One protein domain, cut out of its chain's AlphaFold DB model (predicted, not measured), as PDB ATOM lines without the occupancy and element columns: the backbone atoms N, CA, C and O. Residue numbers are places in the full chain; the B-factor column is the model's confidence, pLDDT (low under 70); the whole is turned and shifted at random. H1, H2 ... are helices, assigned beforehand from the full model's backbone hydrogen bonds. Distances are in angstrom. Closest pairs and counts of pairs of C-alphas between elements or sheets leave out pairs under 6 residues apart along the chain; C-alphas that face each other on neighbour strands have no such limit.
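AT A GLANCE: This is residues 8 to 142 of the 192 residues of an uncharacterized protein of Ralstonia sp. 25mfcol4.1 (UniProt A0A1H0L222). This is a long, thin rod of helices, in which the two longest, H2 and H4, lie side by side and run opposite ways, with H1 beside them toward one end of the rod and H3 toward the other. H1 and H2 make a long helical hairpin whose turn, residues 34 to 39, sticks out at one end, while H3 and H4 make a second hairpin joined by a tight link at the other end. The printed part has 135 residues with four named helices, in the order H1, H2, H3, H4, and no named strand; the class is all helix. The whole is extended, with a radius of gyration of the C-alphas of 21.9 A and spans of 78 by 23 by 17 A.

HOW THE PARTS SIT: The longest helix is H2, residues 38 to 78. It touches H4, residues 109 to 142, at a shallow tilt of 12 degrees, opposite ways; their closest C-alphas, of Ala 73 and Ala 116, are 4.5 A apart. H2 also touches H1, residues 8 to 30, at a shallow tilt of 7 degrees, opposite ways, closest at the C-alphas of Cys 14 and Val 55, 5.5 A. With residues 72 to 76 alone, H2 touches H3, residues 89 to 103, at a shallow tilt of 18 degrees, the same way; the closest C-alphas are those of Leu 76 and Arg 99, 5.8 A. H2 and H4 are the hub, touching three other helices each. Residues 11 to 19 of H1 alone touch residues 133 to 141 of H4, the same way at a shallow tilt of 13 degrees, closest at the C-alphas of Gln 11 and Ile 133, 6.1 A. Residues 98 to 102 of H3 alone touch residues 109 to 112 of H4, opposite ways at a shallow tilt of 27 degrees, closest at the C-alphas of Arg 102 and Gln 109, 6.4 A. H1 and H3 are apart. The four helices form a bundle, a set of helices set lengthwise, with mostly aligned packing. In H1, H3 and H4 every O i to N i+4 pair is within hydrogen-bond range; in H2, 36 of 37 are.

IN THESE COORDINATES: H2 measures 58.8 A from first to last C-alpha and begins at C-alpha 38, (147.400, 164.263, 97.790). H4 measures 49.0 A and ends at C-alpha 142, (150.675, 179.056, 114.558). H1 measures 33.3 A from C-alpha 8, (158.788, 174.547, 134.001), to C-alpha 30. H3 measures 20.8 A.

THE WHOLE: The C-alphas farthest apart, of Asp 35 and Gly 105, are 78.3 A from each other. Residues 34 to 39, of which 38 and 39 belong to H2, stand free. The printed part has no cut and no long link; the links H1 to H2 and H2 to H3 are short. The mean pLDDT of the printed part is 93.9, and no printed residue is under 70.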
ATOM      1  N   SER A   8     157.526 174.403 134.747       91.19
ATOM      2  CA  SER A   8     158.788 174.547 134.001       91.19
ATOM      3  C   SER A   8     159.030 173.392 133.032       91.19
ATOM      4  O   SER A   8     159.426 173.608 131.891       91.19
ATOM      5  N   ASP A   9     158.753 172.174 133.480       93.25
ATOM      6  CA  ASP A   9     159.015 170.949 132.730       93.25
ATOM      7  C   ASP A   9     157.941 170.772 131.652       93.25
ATOM      8  O   ASP A   9     158.211 170.283 130.554       93.25
ATOM      9  N   THR A  10     156.716 171.225 131.942       93.56
ATOM     10  CA  THR A  10     155.654 171.388 130.946       93.56
ATOM     11  C   THR A  10     156.076 172.358 129.854       93.56
ATOM     12  O   THR A  10     156.037 171.976 128.688       93.56
ATOM     13  N   GLN A  11     156.531 173.562 130.214       94.75
ATOM     14  CA  GLN A  11     156.983 174.570 129.253       94.75
ATOM     15  C   GLN A  11     158.106 174.032 128.362       94.75
ATOM     16  O   GLN A  11     157.989 174.075 127.139       94.75
ATOM     17  N   HIS A  12     159.162 173.479 128.965       94.81
ATOM     18  CA  HIS A  12     160.320 172.985 128.229       94.81
ATOM     19  C   HIS A  12     159.949 171.865 127.251       94.81
ATOM     20  O   HIS A  12     160.296 171.934 126.075       94.81
ATOM     21  N   ALA A  13     159.186 170.865 127.703       95.69
ATOM     22  CA  ALA A  13     158.800 169.758 126.837       95.69
ATOM     23  C   ALA A  13     157.824 170.181 125.732       95.69
ATOM     24  O   ALA A  13     157.933 169.683 124.617       95.69
ATOM     25  N   CYS A  14     156.876 171.084 126.020       96.56
ATOM     26  CA  CYS A  14     155.945 171.580 125.003       96.56
ATOM     27  C   CYS A  14     156.690 172.376 123.932       96.56
ATOM     28  O   CYS A  14     156.472 172.153 122.746       96.56
ATOM     29  N   ARG A  15     157.623 173.241 124.341       96.00
ATOM     30  CA  ARG A  15     158.464 173.998 123.414       96.00
ATOM     31  C   ARG A  15     159.309 173.078 122.537       96.00
ATOM     32  O   ARG A  15     159.242 173.189 121.319       96.00
ATOM     33  N   ALA A  16     160.027 172.137 123.148       96.62
ATOM     34  CA  ALA A  16     160.834 171.164 122.416       96.62
ATOM     35  C   ALA A  16     159.978 170.327 121.450       96.62
ATOM     36  O   ALA A  16     160.385 170.064 120.323       96.62
ATOM     37  N   ALA A  17     158.767 169.934 121.858       97.00
ATOM     38  CA  ALA A  17     157.840 169.219 120.987       97.00
ATOM     39  C   ALA A  17     157.394 170.073 119.790       97.00
ATOM     40  O   ALA A  17     157.425 169.582 118.665       97.00
ATOM     41  N   CYS A  18     157.038 171.344 119.992       96.06
ATOM     42  CA  CYS A  18     156.689 172.250 118.896       96.06
ATOM     43  C   CYS A  18     157.863 172.493 117.934       96.06
ATOM     44  O   CYS A  18     157.677 172.447 116.721       96.06
ATOM     45  N   GLU A  19     159.073 172.710 118.454       94.50
ATOM     46  CA  GLU A  19     160.292 172.870 117.647       94.50
ATOM     47  C   GLU A  19     160.592 171.598 116.831       94.50
ATOM     48  O   GLU A  19     160.885 171.670 115.636       94.50
ATOM     49  N   ASN A  20     160.417 170.417 117.432       97.06
ATOM     50  CA  ASN A  20     160.546 169.140 116.731       97.06
ATOM     51  C   ASN A  20     159.480 168.958 115.643       97.06
ATOM     52  O   ASN A  20     159.790 168.421 114.579       97.06
ATOM     53  N   LEU A  21     158.237 169.392 115.879       97.19
ATOM     54  CA  LEU A  21     157.173 169.340 114.874       97.19
ATOM     55  C   LEU A  21     157.479 170.250 113.684       97.19
ATOM     56  O   LEU A  21     157.284 169.826 112.550       97.19
ATOM     57  N   LEU A  22     158.015 171.450 113.930       94.62
ATOM     58  CA  LEU A  22     158.479 172.361 112.879       94.62
ATOM     59  C   LEU A  22     159.568 171.713 112.019       94.62
ATOM     60  O   LEU A  22     159.414 171.610 110.805       94.62
ATOM     61  N   SER A  23     160.624 171.191 112.649       93.69
ATOM     62  CA  SER A  23     161.704 170.508 111.922       93.69
ATOM     63  C   SER A  23     161.207 169.265 111.174       93.69
ATOM     64  O   SER A  23     161.623 168.992 110.046       93.69
ATOM     65  N   THR A  24     160.281 168.517 111.775       95.38
ATOM     66  CA  THR A  24     159.676 167.337 111.152       95.38
ATOM     67  C   THR A  24     158.810 167.716 109.956       95.38
ATOM     68  O   THR A  24     158.845 167.003 108.959       95.38
ATOM     69  N   CYS A  25     158.070 168.826 110.020       95.94
ATOM     70  CA  CYS A  25     157.263 169.329 108.910       95.94
ATOM     71  C   CYS A  25     158.121 169.577 107.667       95.94
ATOM     72  O   CYS A  25     157.808 169.054 106.599       95.94
ATOM     73  N   ASP A  26     159.221 170.318 107.819       92.50
ATOM     74  CA  ASP A  26     160.131 170.614 106.709       92.50
ATOM     75  C   ASP A  26     160.691 169.330 106.089       92.50
ATOM     76  O   ASP A  26     160.662 169.160 104.870       92.50
ATOM     77  N   ARG A  27     161.140 168.390 106.927       95.25
ATOM     78  CA  ARG A  27     161.690 167.113 106.463       95.25
ATOM     79  C   ARG A  27     160.645 166.255 105.744       95.25
ATOM     80  O   ARG A  27     160.911 165.776 104.650       95.25
ATOM     81  N   LEU A  28     159.462 166.070 106.334       95.12
ATOM     82  CA  LEU A  28     158.421 165.201 105.774       95.12
ATOM     83  C   LEU A  28     157.946 165.684 104.402       95.12
ATOM     84  O   LEU A  28     157.778 164.869 103.503       95.12
ATOM     85  N   TYR A  29     157.758 166.992 104.227       94.00
ATOM     86  CA  TYR A  29     157.372 167.544 102.928       94.00
ATOM     87  C   TYR A  29     158.527 167.563 101.921       94.00
ATOM     88  O   TYR A  29     158.285 167.405 100.724       94.00
ATOM     89  N   ALA A  30     159.776 167.731 102.365       91.06
ATOM     90  CA  ALA A  30     160.938 167.628 101.483       91.06
ATOM     91  C   ALA A  30     161.095 166.211 100.907       91.06
ATOM     92  O   ALA A  30     161.309 166.088  99.699       91.06
ATOM     93  N   ASP A  31     160.918 165.193 101.758       93.19
ATOM     94  CA  ASP A  31     161.013 163.763 101.435       93.19
ATOM     95  C   ASP A  31     159.796 163.237 100.647       93.19
ATOM     96  O   ASP A  31     159.830 162.123 100.122       93.19
ATOM     97  N   LEU A  32     158.712 164.018 100.572       92.94
ATOM     98  CA  LEU A  32     157.492 163.629  99.876       92.94
ATOM     99  C   LEU A  32     157.740 163.561  98.352       92.94
ATOM    100  O   LEU A  32     158.146 164.579  97.772       92.94
ATOM    101  N   PRO A  33     157.499 162.407  97.696       90.56
ATOM    102  CA  PRO A  33     157.689 162.262  96.256       90.56
ATOM    103  C   PRO A  33     156.823 163.236  95.451       90.56
ATOM    104  O   PRO A  33     155.784 163.706  95.909       90.56
ATOM    105  N   ASN A  34     157.251 163.556  94.233       85.62
ATOM    106  CA  ASN A  34     156.508 164.484  93.377       85.62
ATOM    107  C   ASN A  34     155.434 163.793  92.519       85.62
ATOM    108  O   ASN A  34     154.720 164.475  91.800       85.62
ATOM    109  N   ASP A  35     155.375 162.466  92.549       83.62
ATOM    110  CA  ASP A  35     154.432 161.602  91.833       83.62
ATOM    111  C   ASP A  35     153.405 160.956  92.781       83.62
ATOM    112  O   ASP A  35     152.602 160.124  92.361       83.62
ATOM    113  N   CYS A  36     153.439 161.301  94.072       78.44
ATOM    114  CA  CYS A  36     152.496 160.769  95.044       78.44
ATOM    115  C   CYS A  36     151.179 161.552  95.053       78.44
ATOM    116  O   CYS A  36     151.156 162.767  94.861       78.44
ATOM    117  N   ASP A  37     150.097 160.854  95.384       77.12
ATOM    118  CA  ASP A  37     148.767 161.442  95.544       77.12
ATOM    119  C   ASP A  37     148.696 162.400  96.757       77.12
ATOM    120  O   ASP A  37     149.461 162.293  97.726       77.12
ATOM    121  N   ALA A  38     147.729 163.316  96.729       81.06
ATOM    122  CA  ALA A  38     147.400 164.263  97.790       81.06
ATOM    123  C   ALA A  38     147.143 163.590  99.151       81.06
ATOM    124  O   ALA A  38     147.429 164.190 100.192       81.06
ATOM    125  N   ASP A  39     146.703 162.330  99.157       85.50
ATOM    126  CA  ASP A  39     146.520 161.513 100.363       85.50
ATOM    127  C   ASP A  39     147.792 161.397 101.220       85.50
ATOM    128  O   ASP A  39     147.718 161.329 102.455       85.50
ATOM    129  N   ALA A  40     148.975 161.397 100.596       87.38
ATOM    130  CA  ALA A  40     150.246 161.322 101.310       87.38
ATOM    131  C   ALA A  40     150.561 162.637 102.050       87.38
ATOM    132  O   ALA A  40     150.954 162.610 103.222       87.38
ATOM    133  N   ALA A  41     150.297 163.785 101.418       88.25
ATOM    134  CA  ALA A  41     150.386 165.097 102.064       88.25
ATOM    135  C   ALA A  41     149.354 165.238 103.201       88.25
ATOM    136  O   ALA A  41     149.675 165.724 104.286       88.25
ATOM    137  N   ASP A  42     148.136 164.725 103.007       91.44
ATOM    138  CA  ASP A  42     147.102 164.680 104.049       91.44
ATOM    139  C   ASP A  42     147.482 163.752 105.211       91.44
ATOM    140  O   ASP A  42     147.095 163.970 106.363       91.44
ATOM    141  N   GLY A  43     148.248 162.693 104.941       93.31
ATOM    142  CA  GLY A  43     148.862 161.850 105.963       93.31
ATOM    143  C   GLY A  43     149.842 162.626 106.848       93.31
ATOM    144  O   GLY A  43     149.762 162.530 108.077       93.31
ATOM    145  N   ILE A  44     150.715 163.433 106.234       94.06
ATOM    146  CA  ILE A  44     151.675 164.295 106.942       94.06
ATOM    147  C   ILE A  44     150.941 165.326 107.805       94.06
ATOM    148  O   ILE A  44     151.237 165.448 108.995       94.06
ATOM    149  N   ASP A  45     149.946 166.020 107.247       93.38
ATOM    150  CA  ASP A  45     149.190 167.039 107.983       93.38
ATOM    151  C   ASP A  45     148.498 166.451 109.219       93.38
ATOM    152  O   ASP A  45     148.644 166.986 110.323       93.38
ATOM    153  N   ARG A  46     147.852 165.285 109.070       95.06
ATOM    154  CA  ARG A  46     147.231 164.551 110.185       95.06
ATOM    155  C   ARG A  46     148.248 164.101 111.233       95.06
ATOM    156  O   ARG A  46     147.931 164.060 112.424       95.06
ATOM    157  N   GLN A  47     149.456 163.714 110.826       94.94
ATOM    158  CA  GLN A  47     150.515 163.342 111.766       94.94
ATOM    159  C   GLN A  47     150.961 164.547 112.603       94.94
ATOM    160  O   GLN A  47     151.089 164.428 113.824       94.94
ATOM    161  N   LEU A  48     151.163 165.700 111.966       95.31
ATOM    162  CA  LEU A  48     151.557 166.931 112.650       95.31
ATOM    163  C   LEU A  48     150.453 167.425 113.600       95.31
ATOM    164  O   LEU A  48     150.754 167.793 114.733       95.31
ATOM    165  N   GLU A  49     149.182 167.324 113.201       94.81
ATOM    166  CA  GLU A  49     148.020 167.652 114.047       94.81
ATOM    167  C   GLU A  49     147.924 166.774 115.297       94.81
ATOM    168  O   GLU A  49     147.649 167.264 116.392       94.81
ATOM    169  N   LYS A  50     148.205 165.469 115.179       95.75
ATOM    170  CA  LYS A  50     148.284 164.576 116.350       95.75
ATOM    171  C   LYS A  50     149.400 164.999 117.307       95.75
ATOM    172  O   LYS A  50     149.233 164.927 118.529       95.75
ATOM    173  N   GLY A  51     150.536 165.421 116.755       95.50
ATOM    174  CA  GLY A  51     151.649 165.971 117.520       95.50
ATOM    175  C   GLY A  51     151.242 167.218 118.298       95.50
ATOM    176  O   GLY A  51     151.426 167.274 119.514       95.50
ATOM    177  N   GLU A  52     150.605 168.176 117.629       96.31
ATOM    178  CA  GLU A  52     150.085 169.384 118.265       96.31
ATOM    179  C   GLU A  52     149.051 169.068 119.359       96.31
ATOM    180  O   GLU A  52     149.157 169.565 120.483       96.31
ATOM    181  N   ALA A  53     148.091 168.179 119.089       96.12
ATOM    182  CA  ALA A  53     147.100 167.757 120.080       96.12
ATOM    183  C   ALA A  53     147.752 167.155 121.341       96.12
ATOM    184  O   ALA A  53     147.237 167.297 122.453       96.12
ATOM    185  N   THR A  54     148.906 166.502 121.186       96.38
ATOM    186  CA  THR A  54     149.677 165.940 122.303       96.38
ATOM    187  C   THR A  54     150.308 167.042 123.154       96.38
ATOM    188  O   THR A  54     150.297 166.946 124.384       96.38
ATOM    189  N   VAL A  55     150.801 168.113 122.523       96.25
ATOM    190  CA  VAL A  55     151.303 169.304 123.221       96.25
ATOM    191  C   VAL A  55     150.189 169.947 124.050       96.25
ATOM    192  O   VAL A  55     150.363 170.154 125.254       96.25
ATOM    193  N   TRP A  56     149.018 170.181 123.452       96.56
ATOM    194  CA  TRP A  56     147.881 170.782 124.157       96.56
ATOM    195  C   TRP A  56     147.382 169.933 125.322       96.56
ATOM    196  O   TRP A  56     147.160 170.461 126.412       96.56
ATOM    197  N   ARG A  57     147.304 168.610 125.147       95.94
ATOM    198  CA  ARG A  57     146.938 167.691 126.234       95.94
ATOM    199  C   ARG A  57     147.900 167.788 127.418       95.94
ATOM    200  O   ARG A  57     147.485 167.652 128.565       95.94
ATOM    201  N   ARG A  58     149.188 168.039 127.168       94.69
ATOM    202  CA  ARG A  58     150.186 168.200 128.235       94.69
ATOM    203  C   ARG A  58     149.985 169.493 129.021       94.69
ATOM    204  O   ARG A  58     150.128 169.484 130.243       94.69
ATOM    205  N   ILE A  59     149.633 170.583 128.339       94.25
ATOM    206  CA  ILE A  59     149.271 171.858 128.974       94.25
ATOM    207  C   ILE A  59     148.005 171.688 129.814       94.25
ATOM    208  O   ILE A  59     147.979 172.104 130.970       94.25
ATOM    209  N   GLU A  60     146.981 171.036 129.261       93.88
ATOM    210  CA  GLU A  60     145.734 170.748 129.971       93.88
ATOM    211  C   GLU A  60     145.988 169.910 131.227       93.88
ATOM    212  O   GLU A  60     145.532 170.272 132.312       93.88
ATOM    213  N   TYR A  61     146.787 168.847 131.108       92.38
ATOM    214  CA  TYR A  61     147.166 168.004 132.239       92.38
ATOM    215  C   TYR A  61     147.891 168.801 133.331       92.38
ATOM    216  O   TYR A  61     147.570 168.676 134.509       92.38
ATOM    217  N   ALA A  62     148.816 169.691 132.965       92.12
ATOM    218  CA  ALA A  62     149.458 170.578 133.935       92.12
ATOM    219  C   ALA A  62     148.458 171.548 134.597       92.12
ATOM    220  O   ALA A  62     148.572 171.840 135.787       92.12
ATOM    221  N   GLY A  63     147.454 172.015 133.849       93.31
ATOM    222  CA  GLY A  63     146.363 172.837 134.373       93.31
ATOM    223  C   GLY A  63     145.478 172.110 135.381       93.31
ATOM    224  O   GLY A  63     145.069 172.716 136.370       93.31
ATOM    225  N   GLN A  64     145.238 170.810 135.197       92.38
ATOM    226  CA  GLN A  64     144.525 169.998 136.186       92.38
ATOM    227  C   GLN A  64     145.271 169.956 137.526       92.38
ATOM    228  O   GLN A  64     144.637 170.109 138.567       92.38
ATOM    229  N   GLY A  65     146.605 169.882 137.516       90.94
ATOM    230  CA  GLY A  65     147.403 169.965 138.744       90.94
ATOM    231  C   GLY A  65     147.230 171.275 139.505       90.94
ATOM    232  O   GLY A  65     147.155 171.278 140.733       90.94
ATOM    233  N   VAL A  66     147.071 172.392 138.791       92.56
ATOM    234  CA  VAL A  66     146.772 173.683 139.426       92.56
ATOM    235  C   VAL A  66     145.373 173.683 140.055       92.56
ATOM    236  O   VAL A  66     145.213 174.196 141.161       92.56
ATOM    237  N   ARG A  67     144.382 173.043 139.419       92.38
ATOM    238  CA  ARG A  67     143.021 172.905 139.978       92.38
ATOM    239  C   ARG A  67     142.990 172.078 141.261       92.38
ATOM    240  O   ARG A  67     142.206 172.378 142.158       92.38
ATOM    241  N   VAL A  68     143.861 171.074 141.395       93.69
ATOM    242  CA  VAL A  68     143.965 170.305 142.648       93.69
ATOM    243  C   VAL A  68     144.329 171.221 143.815       93.69
ATOM    244  O   VAL A  68     143.685 171.149 144.860       93.69
ATOM    245  N   LEU A  69     145.273 172.149 143.624       93.06
ATOM    246  CA  LEU A  69     145.638 173.133 144.651       93.06
ATOM    247  C   LEU A  69     144.453 174.025 145.051       93.06
ATOM    248  O   LEU A  69     144.253 174.276 146.238       93.06
ATOM    249  N   GLU A  70     143.629 174.455 144.093       94.88
ATOM    250  CA  GLU A  70     142.410 175.230 144.377       94.88
ATOM    251  C   GLU A  70     141.409 174.422 145.221       94.88
ATOM    252  O   GLU A  70     140.827 174.935 146.183       94.88
ATOM    253  N   THR A  71     141.244 173.132 144.910       96.69
ATOM    254  CA  THR A  71     140.341 172.254 145.672       96.69
ATOM    255  C   THR A  71     140.874 171.972 147.078       96.69
ATOM    256  O   THR A  71     140.097 171.941 148.029       96.69
ATOM    257  N   ILE A  72     142.198 171.867 147.244       96.56
ATOM    258  CA  ILE A  72     142.855 171.737 148.551       96.56
ATOM    259  C   ILE A  72     142.623 172.988 149.399       96.56
ATOM    260  O   ILE A  72     142.236 172.875 150.562       96.56
ATOM    261  N   ALA A  73     142.815 174.184 148.841       96.06
ATOM    262  CA  ALA A  73     142.550 175.417 149.575       96.06
ATOM    263  C   ALA A  73     141.079 175.530 150.008       96.06
ATOM    264  O   ALA A  73     140.783 175.886 151.152       96.06
ATOM    265  N   THR A  74     140.160 175.151 149.116       96.44
ATOM    266  CA  THR A  74     138.725 175.098 149.415       96.44
ATOM    267  C   THR A  74     138.448 174.115 150.554       96.44
ATOM    268  O   THR A  74     137.809 174.483 151.543       96.44
ATOM    269  N   HIS A  75     139.014 172.905 150.485       97.06
ATOM    270  CA  HIS A  75     138.920 171.900 151.540       97.06
ATOM    271  C   HIS A  75     139.394 172.437 152.894       97.06
ATOM    272  O   HIS A  75     138.703 172.268 153.898       97.06
ATOM    273  N   LEU A  76     140.535 173.125 152.952       96.62
ATOM    274  CA  LEU A  76     141.051 173.675 154.209       96.62
ATOM    275  C   LEU A  76     140.093 174.700 154.833       96.62
ATOM    276  O   LEU A  76     139.849 174.639 156.039       96.62
ATOM    277  N   ARG A  77     139.460 175.559 154.026       93.06
ATOM    278  CA  ARG A  77     138.506 176.569 154.515       93.06
ATOM    279  C   ARG A  77     137.188 175.960 154.974       93.06
ATOM    280  O   ARG A  77     136.803 176.074 156.137       93.06
ATOM    281  N   ASN A  78     136.487 175.275 154.076       93.75
ATOM    282  CA  ASN A  78     135.087 174.902 154.291       93.75
ATOM    283  C   ASN A  78     134.841 173.389 154.362       93.75
ATOM    284  O   ASN A  78     133.822 172.980 154.907       93.75
ATOM    285  N   GLY A  79     135.802 172.563 153.949       93.81
ATOM    286  CA  GLY A  79     135.729 171.103 154.067       93.81
ATOM    287  C   GLY A  79     135.112 170.410 152.883       93.81
ATOM    288  O   GLY A  79     134.760 169.245 153.014       93.81
ATOM    289  N   ALA A  80     134.993 171.111 151.758       95.81
ATOM    290  CA  ALA A  80     134.654 170.496 150.489       95.81
ATOM    291  C   ALA A  80     135.614 169.348 150.148       95.81
ATOM    292  O   ALA A  80     136.767 169.333 150.584       95.81
ATOM    293  N   ASP A  81     135.148 168.403 149.341       95.12
ATOM    294  CA  ASP A  81     135.983 167.301 148.878       95.12
ATOM    295  C   ASP A  81     137.133 167.796 147.992       95.12
ATOM    296  O   ASP A  81     136.975 168.688 147.155       95.12
ATOM    297  N   ILE A  82     138.305 167.185 148.171       95.31
ATOM    298  CA  ILE A  82     139.473 167.424 147.318       95.31
ATOM    299  C   ILE A  82     139.272 166.637 146.025       95.31
ATOM    300  O   ILE A  82     139.243 165.404 146.044       95.31
ATOM    301  N   GLN A  83     139.148 167.345 144.906       93.69
ATOM    302  CA  GLN A  83     139.005 166.728 143.590       93.69
ATOM    303  C   GLN A  83     140.374 166.295 143.059       93.69
ATOM    304  O   GLN A  83     141.382 166.944 143.336       93.69
ATOM    305  N   HIS A  84     140.406 165.209 142.279       89.19
ATOM    306  CA  HIS A  84     141.627 164.674 141.660       89.19
ATOM    307  C   HIS A  84     142.749 164.324 142.656       89.19
ATOM    308  O   HIS A  84     143.939 164.374 142.333       89.19
ATOM    309  N   ALA A  85     142.381 163.969 143.891       89.75
ATOM    310  CA  ALA A  85     143.326 163.630 144.952       89.75
ATOM    311  C   ALA A  85     144.223 162.429 144.597       89.75
ATOM    312  O   ALA A  85     145.331 162.325 145.114       89.75
ATOM    313  N   GLU A  86     143.781 161.542 143.703       90.56
ATOM    314  CA  GLU A  86     144.546 160.404 143.187       90.56
ATOM    315  C   GLU A  86     145.847 160.807 142.476       90.56
ATOM    316  O   GLU A  86     146.778 159.999 142.384       90.56
ATOM    317  N   HIS A  87     145.928 162.054 142.005       87.44
ATOM    318  CA  HIS A  87     147.098 162.593 141.324       87.44
ATOM    319  C   HIS A  87     148.071 163.307 142.266       87.44
ATOM    320  O   HIS A  87     149.256 163.376 141.970       87.44
ATOM    321  N   GLU A  88     147.624 163.773 143.433       89.56
ATOM    322  CA  GLU A  88     148.497 164.367 144.460       89.56
ATOM    323  C   GLU A  88     148.155 163.823 145.860       89.56
ATOM    324  O   GLU A  88     147.816 164.591 146.768       89.56
ATOM    325  N   PRO A  89     148.231 162.493 146.074       91.25
ATOM    326  CA  PRO A  89     147.673 161.853 147.265       91.25
ATOM    327  C   PRO A  89     148.347 162.331 148.548       91.25
ATOM    328  O   PRO A  89     147.672 162.620 149.527       91.25
ATOM    329  N   THR A  90     149.668 162.520 148.531       91.62
ATOM    330  CA  THR A  90     150.414 163.002 149.700       91.62
ATOM    331  C   THR A  90     149.994 164.412 150.114       91.62
ATOM    332  O   THR A  90     149.863 164.690 151.305       91.62
ATOM    333  N   VAL A  91     149.759 165.306 149.148       91.31
ATOM    334  CA  VAL A  91     149.332 166.683 149.436       91.31
ATOM    335  C   VAL A  91     147.873 166.698 149.892       91.31
ATOM    336  O   VAL A  91     147.534 167.384 150.857       91.31
ATOM    337  N   ALA A  92     147.017 165.899 149.252       94.12
ATOM    338  CA  ALA A  92     145.621 165.753 149.641       94.12
ATOM    339  C   ALA A  92     145.476 165.181 151.061       94.12
ATOM    340  O   ALA A  92     144.698 165.703 151.860       94.12
ATOM    341  N   ASP A  93     146.252 164.156 151.411       95.75
ATOM    342  CA  ASP A  93     146.256 163.560 152.749       95.75
ATOM    343  C   ASP A  93     146.775 164.535 153.805       95.75
ATOM    344  O   ASP A  93     146.167 164.668 154.868       95.75
ATOM    345  N   ALA A  94     147.836 165.288 153.501       95.69
ATOM    346  CA  ALA A  94     148.323 166.341 154.388       95.69
ATOM    347  C   ALA A  94     147.244 167.407 154.655       95.69
ATOM    348  O   ALA A  94     147.055 167.820 155.799       95.69
ATOM    349  N   ALA A  95     146.488 167.810 153.629       96.50
ATOM    350  CA  ALA A  95     145.390 168.761 153.780       96.50
ATOM    351  C   ALA A  95     144.244 168.203 154.642       96.50
ATOM    352  O   ALA A  95     143.746 168.902 155.530       96.50
ATOM    353  N   ARG A  96     143.867 166.932 154.439       96.88
ATOM    354  CA  ARG A  96     142.860 166.239 155.265       96.88
ATOM    355  C   ARG A  96     143.289 166.170 156.729       96.88
ATOM    356  O   ARG A  96     142.493 166.474 157.616       96.88
ATOM    357  N   LEU A  97     144.550 165.817 156.987       97.31
ATOM    358  CA  LEU A  97     145.115 165.753 158.337       97.31
ATOM    359  C   LEU A  97     145.161 167.129 159.004       97.31
ATOM    360  O   LEU A  97     144.769 167.254 160.162       97.31
ATOM    361  N   LEU A  98     145.580 168.168 158.277       96.81
ATOM    362  CA  LEU A  98     145.608 169.537 158.791       96.81
ATOM    363  C   LEU A  98     144.204 170.008 159.192       96.81
ATOM    364  O   LEU A  98     144.014 170.571 160.273       96.81
ATOM    365  N   ARG A  99     143.197 169.715 158.362       94.75
ATOM    366  CA  ARG A  99     141.800 170.022 158.682       94.75
ATOM    367  C   ARG A  99     141.302 169.226 159.888       94.75
ATOM    368  O   ARG A  99     140.663 169.805 160.763       94.75
ATOM    369  N   ALA A 100     141.598 167.928 159.960       96.25
ATOM    370  CA  ALA A 100     141.228 167.088 161.097       96.25
ATOM    371  C   ALA A 100     141.857 167.595 162.406       96.25
ATOM    372  O   ALA A 100     141.166 167.702 163.418       96.25
ATOM    373  N   ALA A 101     143.129 168.000 162.374       96.12
ATOM    374  CA  ALA A 101     143.817 168.597 163.515       96.12
ATOM    375  C   ALA A 101     143.161 169.914 163.960       96.12
ATOM    376  O   ALA A 101     143.017 170.157 165.160       96.12
ATOM    377  N   ARG A 102     142.690 170.738 163.015       96.31
ATOM    378  CA  ARG A 102     141.881 171.927 163.322       96.31
ATOM    379  C   ARG A 102     140.533 171.575 163.943       96.31
ATOM    380  O   ARG A 102     140.146 172.193 164.928       96.31
ATOM    381  N   MET A 103     139.835 170.566 163.425       95.69
ATOM    382  CA  MET A 103     138.559 170.110 163.998       95.69
ATOM    383  C   MET A 103     138.717 169.548 165.416       95.69
ATOM    384  O   MET A 103     137.818 169.704 166.236       95.69
ATOM    385  N   ALA A 104     139.868 168.946 165.719       96.56
ATOM    386  CA  ALA A 104     140.224 168.462 167.050       96.56
ATOM    387  C   ALA A 104     140.752 169.562 167.996       96.56
ATOM    388  O   ALA A 104     141.099 169.265 169.136       96.56
ATOM    389  N   GLY A 105     140.858 170.819 167.541       96.25
ATOM    390  CA  GLY A 105     141.392 171.935 168.333       96.25
ATOM    391  C   GLY A 105     142.911 171.908 168.542       96.25
ATOM    392  O   GLY A 105     143.435 172.700 169.321       96.25
ATOM    393  N   VAL A 106     143.630 171.022 167.847       97.50
ATOM    394  CA  VAL A 106     145.097 170.890 167.926       97.50
ATOM    395  C   VAL A 106     145.794 172.012 167.153       97.50
ATOM    396  O   VAL A 106     146.870 172.468 167.538       97.50
ATOM    397  N   VAL A 107     145.179 172.472 166.062       96.06
ATOM    398  CA  VAL A 107     145.675 173.577 165.233       96.06
ATOM    399  C   VAL A 107     144.652 174.705 165.238       96.06
ATOM    400  O   VAL A 107     143.460 174.480 165.037       96.06
ATOM    401  N   ALA A 108     145.127 175.928 165.463       96.00
ATOM    402  CA  ALA A 108     144.288 177.115 165.461       96.00
ATOM    403  C   ALA A 108     143.761 177.437 164.046       96.00
ATOM    404  O   ALA A 108     144.422 177.171 163.038       96.00
ATOM    405  N   GLN A 109     142.547 177.988 163.982       93.56
ATOM    406  CA  GLN A 109     141.842 178.265 162.727       93.56
ATOM    407  C   GLN A 109     142.604 179.250 161.830       93.56
ATOM    408  O   GLN A 109     142.698 179.033 160.626       93.56
ATOM    409  N   ASP A 110     143.192 180.284 162.428       95.94
ATOM    410  CA  ASP A 110     144.000 181.301 161.751       95.94
ATOM    411  C   ASP A 110     145.174 180.691 160.971       95.94
ATOM    412  O   ASP A 110     145.445 181.096 159.843       95.94
ATOM    413  N   LYS A 111     145.827 179.660 161.522       96.00
ATOM    414  CA  LYS A 111     146.912 178.943 160.839       96.00
ATOM    415  C   LYS A 111     146.417 178.172 159.618       96.00
ATOM    416  O   LYS A 111     147.067 178.213 158.579       96.00
ATOM    417  N   VAL A 112     145.279 177.482 159.728       96.19
ATOM    418  CA  VAL A 112     144.693 176.751 158.591       96.19
ATOM    419  C   VAL A 112     144.236 177.713 157.497       96.19
ATOM    420  O   VAL A 112     144.483 177.454 156.318       96.19
ATOM    421  N   ASP A 113     143.633 178.841 157.875       95.19
ATOM    422  CA  ASP A 113     143.214 179.877 156.930       95.19
ATOM    423  C   ASP A 113     144.413 180.515 156.223       95.19
ATOM    424  O   ASP A 113     144.380 180.691 155.003       95.19
ATOM    425  N   GLN A 114     145.499 180.781 156.953       96.62
ATOM    426  CA  GLN A 114     146.748 181.278 156.382       96.62
ATOM    427  C   GLN A 114     147.337 180.289 155.363       96.62
ATOM    428  O   GLN A 114     147.656 180.684 154.243       96.62
ATOM    429  N   THR A 115     147.400 178.993 155.692       96.88
ATOM    430  CA  THR A 115     147.839 177.961 154.737       96.88
ATOM    431  C   THR A 115     146.934 177.906 153.504       96.88
ATOM    432  O   THR A 115     147.425 177.809 152.381       96.88
ATOM    433  N   ALA A 116     145.613 178.015 153.673       96.81
ATOM    434  CA  ALA A 116     144.692 178.054 152.542       96.81
ATOM    435  C   ALA A 116     144.947 179.274 151.634       96.81
ATOM    436  O   ALA A 116     144.969 179.132 150.413       96.81
ATOM    437  N   ILE A 117     145.188 180.460 152.207       97.62
ATOM    438  CA  ILE A 117     145.528 181.685 151.459       97.62
ATOM    439  C   ILE A 117     146.834 181.521 150.669       97.62
ATOM    440  O   ILE A 117     146.914 181.936 149.508       97.62
ATOM    441  N   GLU A 118     147.855 180.913 151.271       97.25
ATOM    442  CA  GLU A 118     149.138 180.649 150.610       97.25
ATOM    443  C   GLU A 118     148.970 179.714 149.410       97.25
ATOM    444  O   GLU A 118     149.482 180.004 148.324       97.25
ATOM    445  N   ILE A 119     148.189 178.640 149.569       95.88
ATOM    446  CA  ILE A 119     147.893 177.692 148.490       95.88
ATOM    447  C   ILE A 119     147.108 178.371 147.361       95.88
ATOM    448  O   ILE A 119     147.465 178.205 146.195       95.88
ATOM    449  N   GLU A 120     146.096 179.189 147.665       95.56
ATOM    450  CA  GLU A 120     145.356 179.936 146.631       95.56
ATOM    451  C   GLU A 120     146.237 180.923 145.879       95.56
ATOM    452  O   GLU A 120     146.137 181.062 144.659       95.56
ATOM    453  N   THR A 121     147.119 181.610 146.600       96.75
ATOM    454  CA  THR A 121     148.065 182.547 145.996       96.75
ATOM    455  C   THR A 121     149.012 181.802 145.055       96.75
ATOM    456  O   THR A 121     149.231 182.236 143.920       96.75
ATOM    457  N   ALA A 122     149.524 180.643 145.475       93.94
ATOM    458  CA  ALA A 122     150.354 179.780 144.641       93.94
ATOM    459  C   ALA A 122     149.599 179.246 143.410       93.94
ATOM    460  O   ALA A 122     150.149 179.265 142.304       93.94
ATOM    461  N   ALA A 123     148.339 178.826 143.568       93.88
ATOM    462  CA  ALA A 123     147.488 178.365 142.473       93.88
ATOM    463  C   ALA A 123     147.236 179.486 141.454       93.88
ATOM    464  O   ALA A 123     147.485 179.306 140.262       93.88
ATOM    465  N   ARG A 124     146.874 180.690 141.914       95.25
ATOM    466  CA  ARG A 124     146.665 181.866 141.053       95.25
ATOM    467  C   ARG A 124     147.930 182.255 140.286       95.25
ATOM    468  O   ARG A 124     147.874 182.498 139.081       95.25
ATOM    469  N   ASN A 125     149.082 182.266 140.956       95.25
ATOM    470  CA  ASN A 125     150.372 182.521 140.310       95.25
ATOM    471  C   ASN A 125     150.701 181.452 139.256       95.25
ATOM    472  O   ASN A 125     151.215 181.766 138.178       95.25
ATOM    473  N   SER A 126     150.370 180.193 139.548       94.38
ATOM    474  CA  SER A 126     150.551 179.065 138.635       94.38
ATOM    475  C   SER A 126     149.630 179.157 137.419       94.38
ATOM    476  O   SER A 126     150.106 178.952 136.305       94.38
ATOM    477  N   LEU A 127     148.367 179.564 137.586       94.00
ATOM    478  CA  LEU A 127     147.454 179.855 136.473       94.00
ATOM    479  C   LEU A 127     147.993 180.977 135.583       94.00
ATOM    480  O   LEU A 127     148.032 180.828 134.365       94.00
ATOM    481  N   GLY A 128     148.485 182.070 136.177       94.00
ATOM    482  CA  GLY A 128     149.114 183.157 135.422       94.00
ATOM    483  C   GLY A 128     150.347 182.693 134.635       94.00
ATOM    484  O   GLY A 128     150.571 183.114 133.500       94.00
ATOM    485  N   ARG A 129     151.147 181.779 135.202       94.25
ATOM    486  CA  ARG A 129     152.274 181.160 134.491       94.25
ATOM    487  C   ARG A 129     151.808 180.226 133.374       94.25
ATOM    488  O   ARG A 129     152.371 180.299 132.286       94.25
ATOM    489  N   LEU A 130     150.804 179.391 133.624       94.38
ATOM    490  CA  LEU A 130     150.236 178.483 132.630       94.38
ATOM    491  C   LEU A 130     149.652 179.259 131.448       94.38
ATOM    492  O   LEU A 130     149.918 178.898 130.312       94.38
ATOM    493  N   ALA A 131     148.956 180.371 131.699       93.81
ATOM    494  CA  ALA A 131     148.450 181.251 130.649       93.81
ATOM    495  C   ALA A 131     149.579 181.760 129.736       93.81
ATOM    496  O   ALA A 131     149.470 181.664 128.518       93.81
ATOM    497  N   ARG A 132     150.703 182.219 130.308       94.25
ATOM    498  CA  ARG A 132     151.877 182.637 129.518       94.25
ATOM    499  C   ARG A 132     152.469 181.497 128.690       94.25
ATOM    500  O   ARG A 132     152.791 181.712 127.528       94.25
ATOM    501  N   ILE A 133     152.571 180.298 129.268       93.62
ATOM    502  CA  ILE A 133     153.023 179.100 128.543       93.62
ATOM    503  C   ILE A 133     152.073 178.810 127.376       93.62
ATOM    504  O   ILE A 133     152.529 178.609 126.258       93.62
ATOM    505  N   SER A 134     150.759 178.849 127.600       93.81
ATOM    506  CA  SER A 134     149.768 178.628 126.544       93.81
ATOM    507  C   SER A 134     149.889 179.642 125.408       93.81
ATOM    508  O   SER A 134     149.771 179.255 124.250       93.81
ATOM    509  N   VAL A 135     150.162 180.920 125.702       93.50
ATOM    510  CA  VAL A 135     150.404 181.937 124.662       93.50
ATOM    511  C   VAL A 135     151.684 181.641 123.875       93.50
ATOM    512  O   VAL A 135     151.655 181.681 122.644       93.50
ATOM    513  N   GLU A 136     152.788 181.309 124.553       93.81
ATOM    514  CA  GLU A 136     154.055 180.929 123.904       93.81
ATOM    515  C   GLU A 136     153.846 179.742 122.953       93.81
ATOM    516  O   GLU A 136     154.172 179.823 121.768       93.81
ATOM    517  N   ILE A 137     153.237 178.666 123.454       94.50
ATOM    518  CA  ILE A 137     152.994 177.445 122.686       94.50
ATOM    519  C   ILE A 137     152.020 177.689 121.534       94.50
ATOM    520  O   ILE A 137     152.289 177.249 120.421       94.50
ATOM    521  N   LYS A 138     150.957 178.477 121.741       94.19
ATOM    522  CA  LYS A 138     150.066 178.903 120.650       94.19
ATOM    523  C   LYS A 138     150.837 179.619 119.543       94.19
ATOM    524  O   LYS A 138     150.580 179.379 118.368       94.19
ATOM    525  N   GLY A 139     151.789 180.482 119.901       93.31
ATOM    526  CA  GLY A 139     152.659 181.148 118.934       93.31
ATOM    527  C   GLY A 139     153.473 180.162 118.091       93.31
ATOM    528  O   GLY A 139     153.574 180.342 116.879       93.31
ATOM    529  N   LEU A 140     154.005 179.104 118.709       94.31
ATOM    530  CA  LEU A 140     154.751 178.054 118.009       94.31
ATOM    531  C   LEU A 140     153.846 177.175 117.130       94.31
ATOM    532  O   LEU A 140     154.222 176.870 116.003       94.31
ATOM    533  N   CYS A 141     152.646 176.818 117.593       93.81
ATOM    534  CA  CYS A 141     151.657 176.085 116.793       93.81
ATOM    535  C   CYS A 141     151.219 176.887 115.559       93.81
ATOM    536  O   CYS A 141     151.215 176.367 114.451       93.81
ATOM    537  N   LEU A 142     150.977 178.193 115.704       93.62
ATOM    538  CA  LEU A 142     150.675 179.056 114.558       93.62
ATOM    539  C   LEU A 142     151.862 179.175 113.584       93.62
ATOM    540  O   LEU A 142     151.663 179.308 112.377       93.62
TER     541      LEU A 142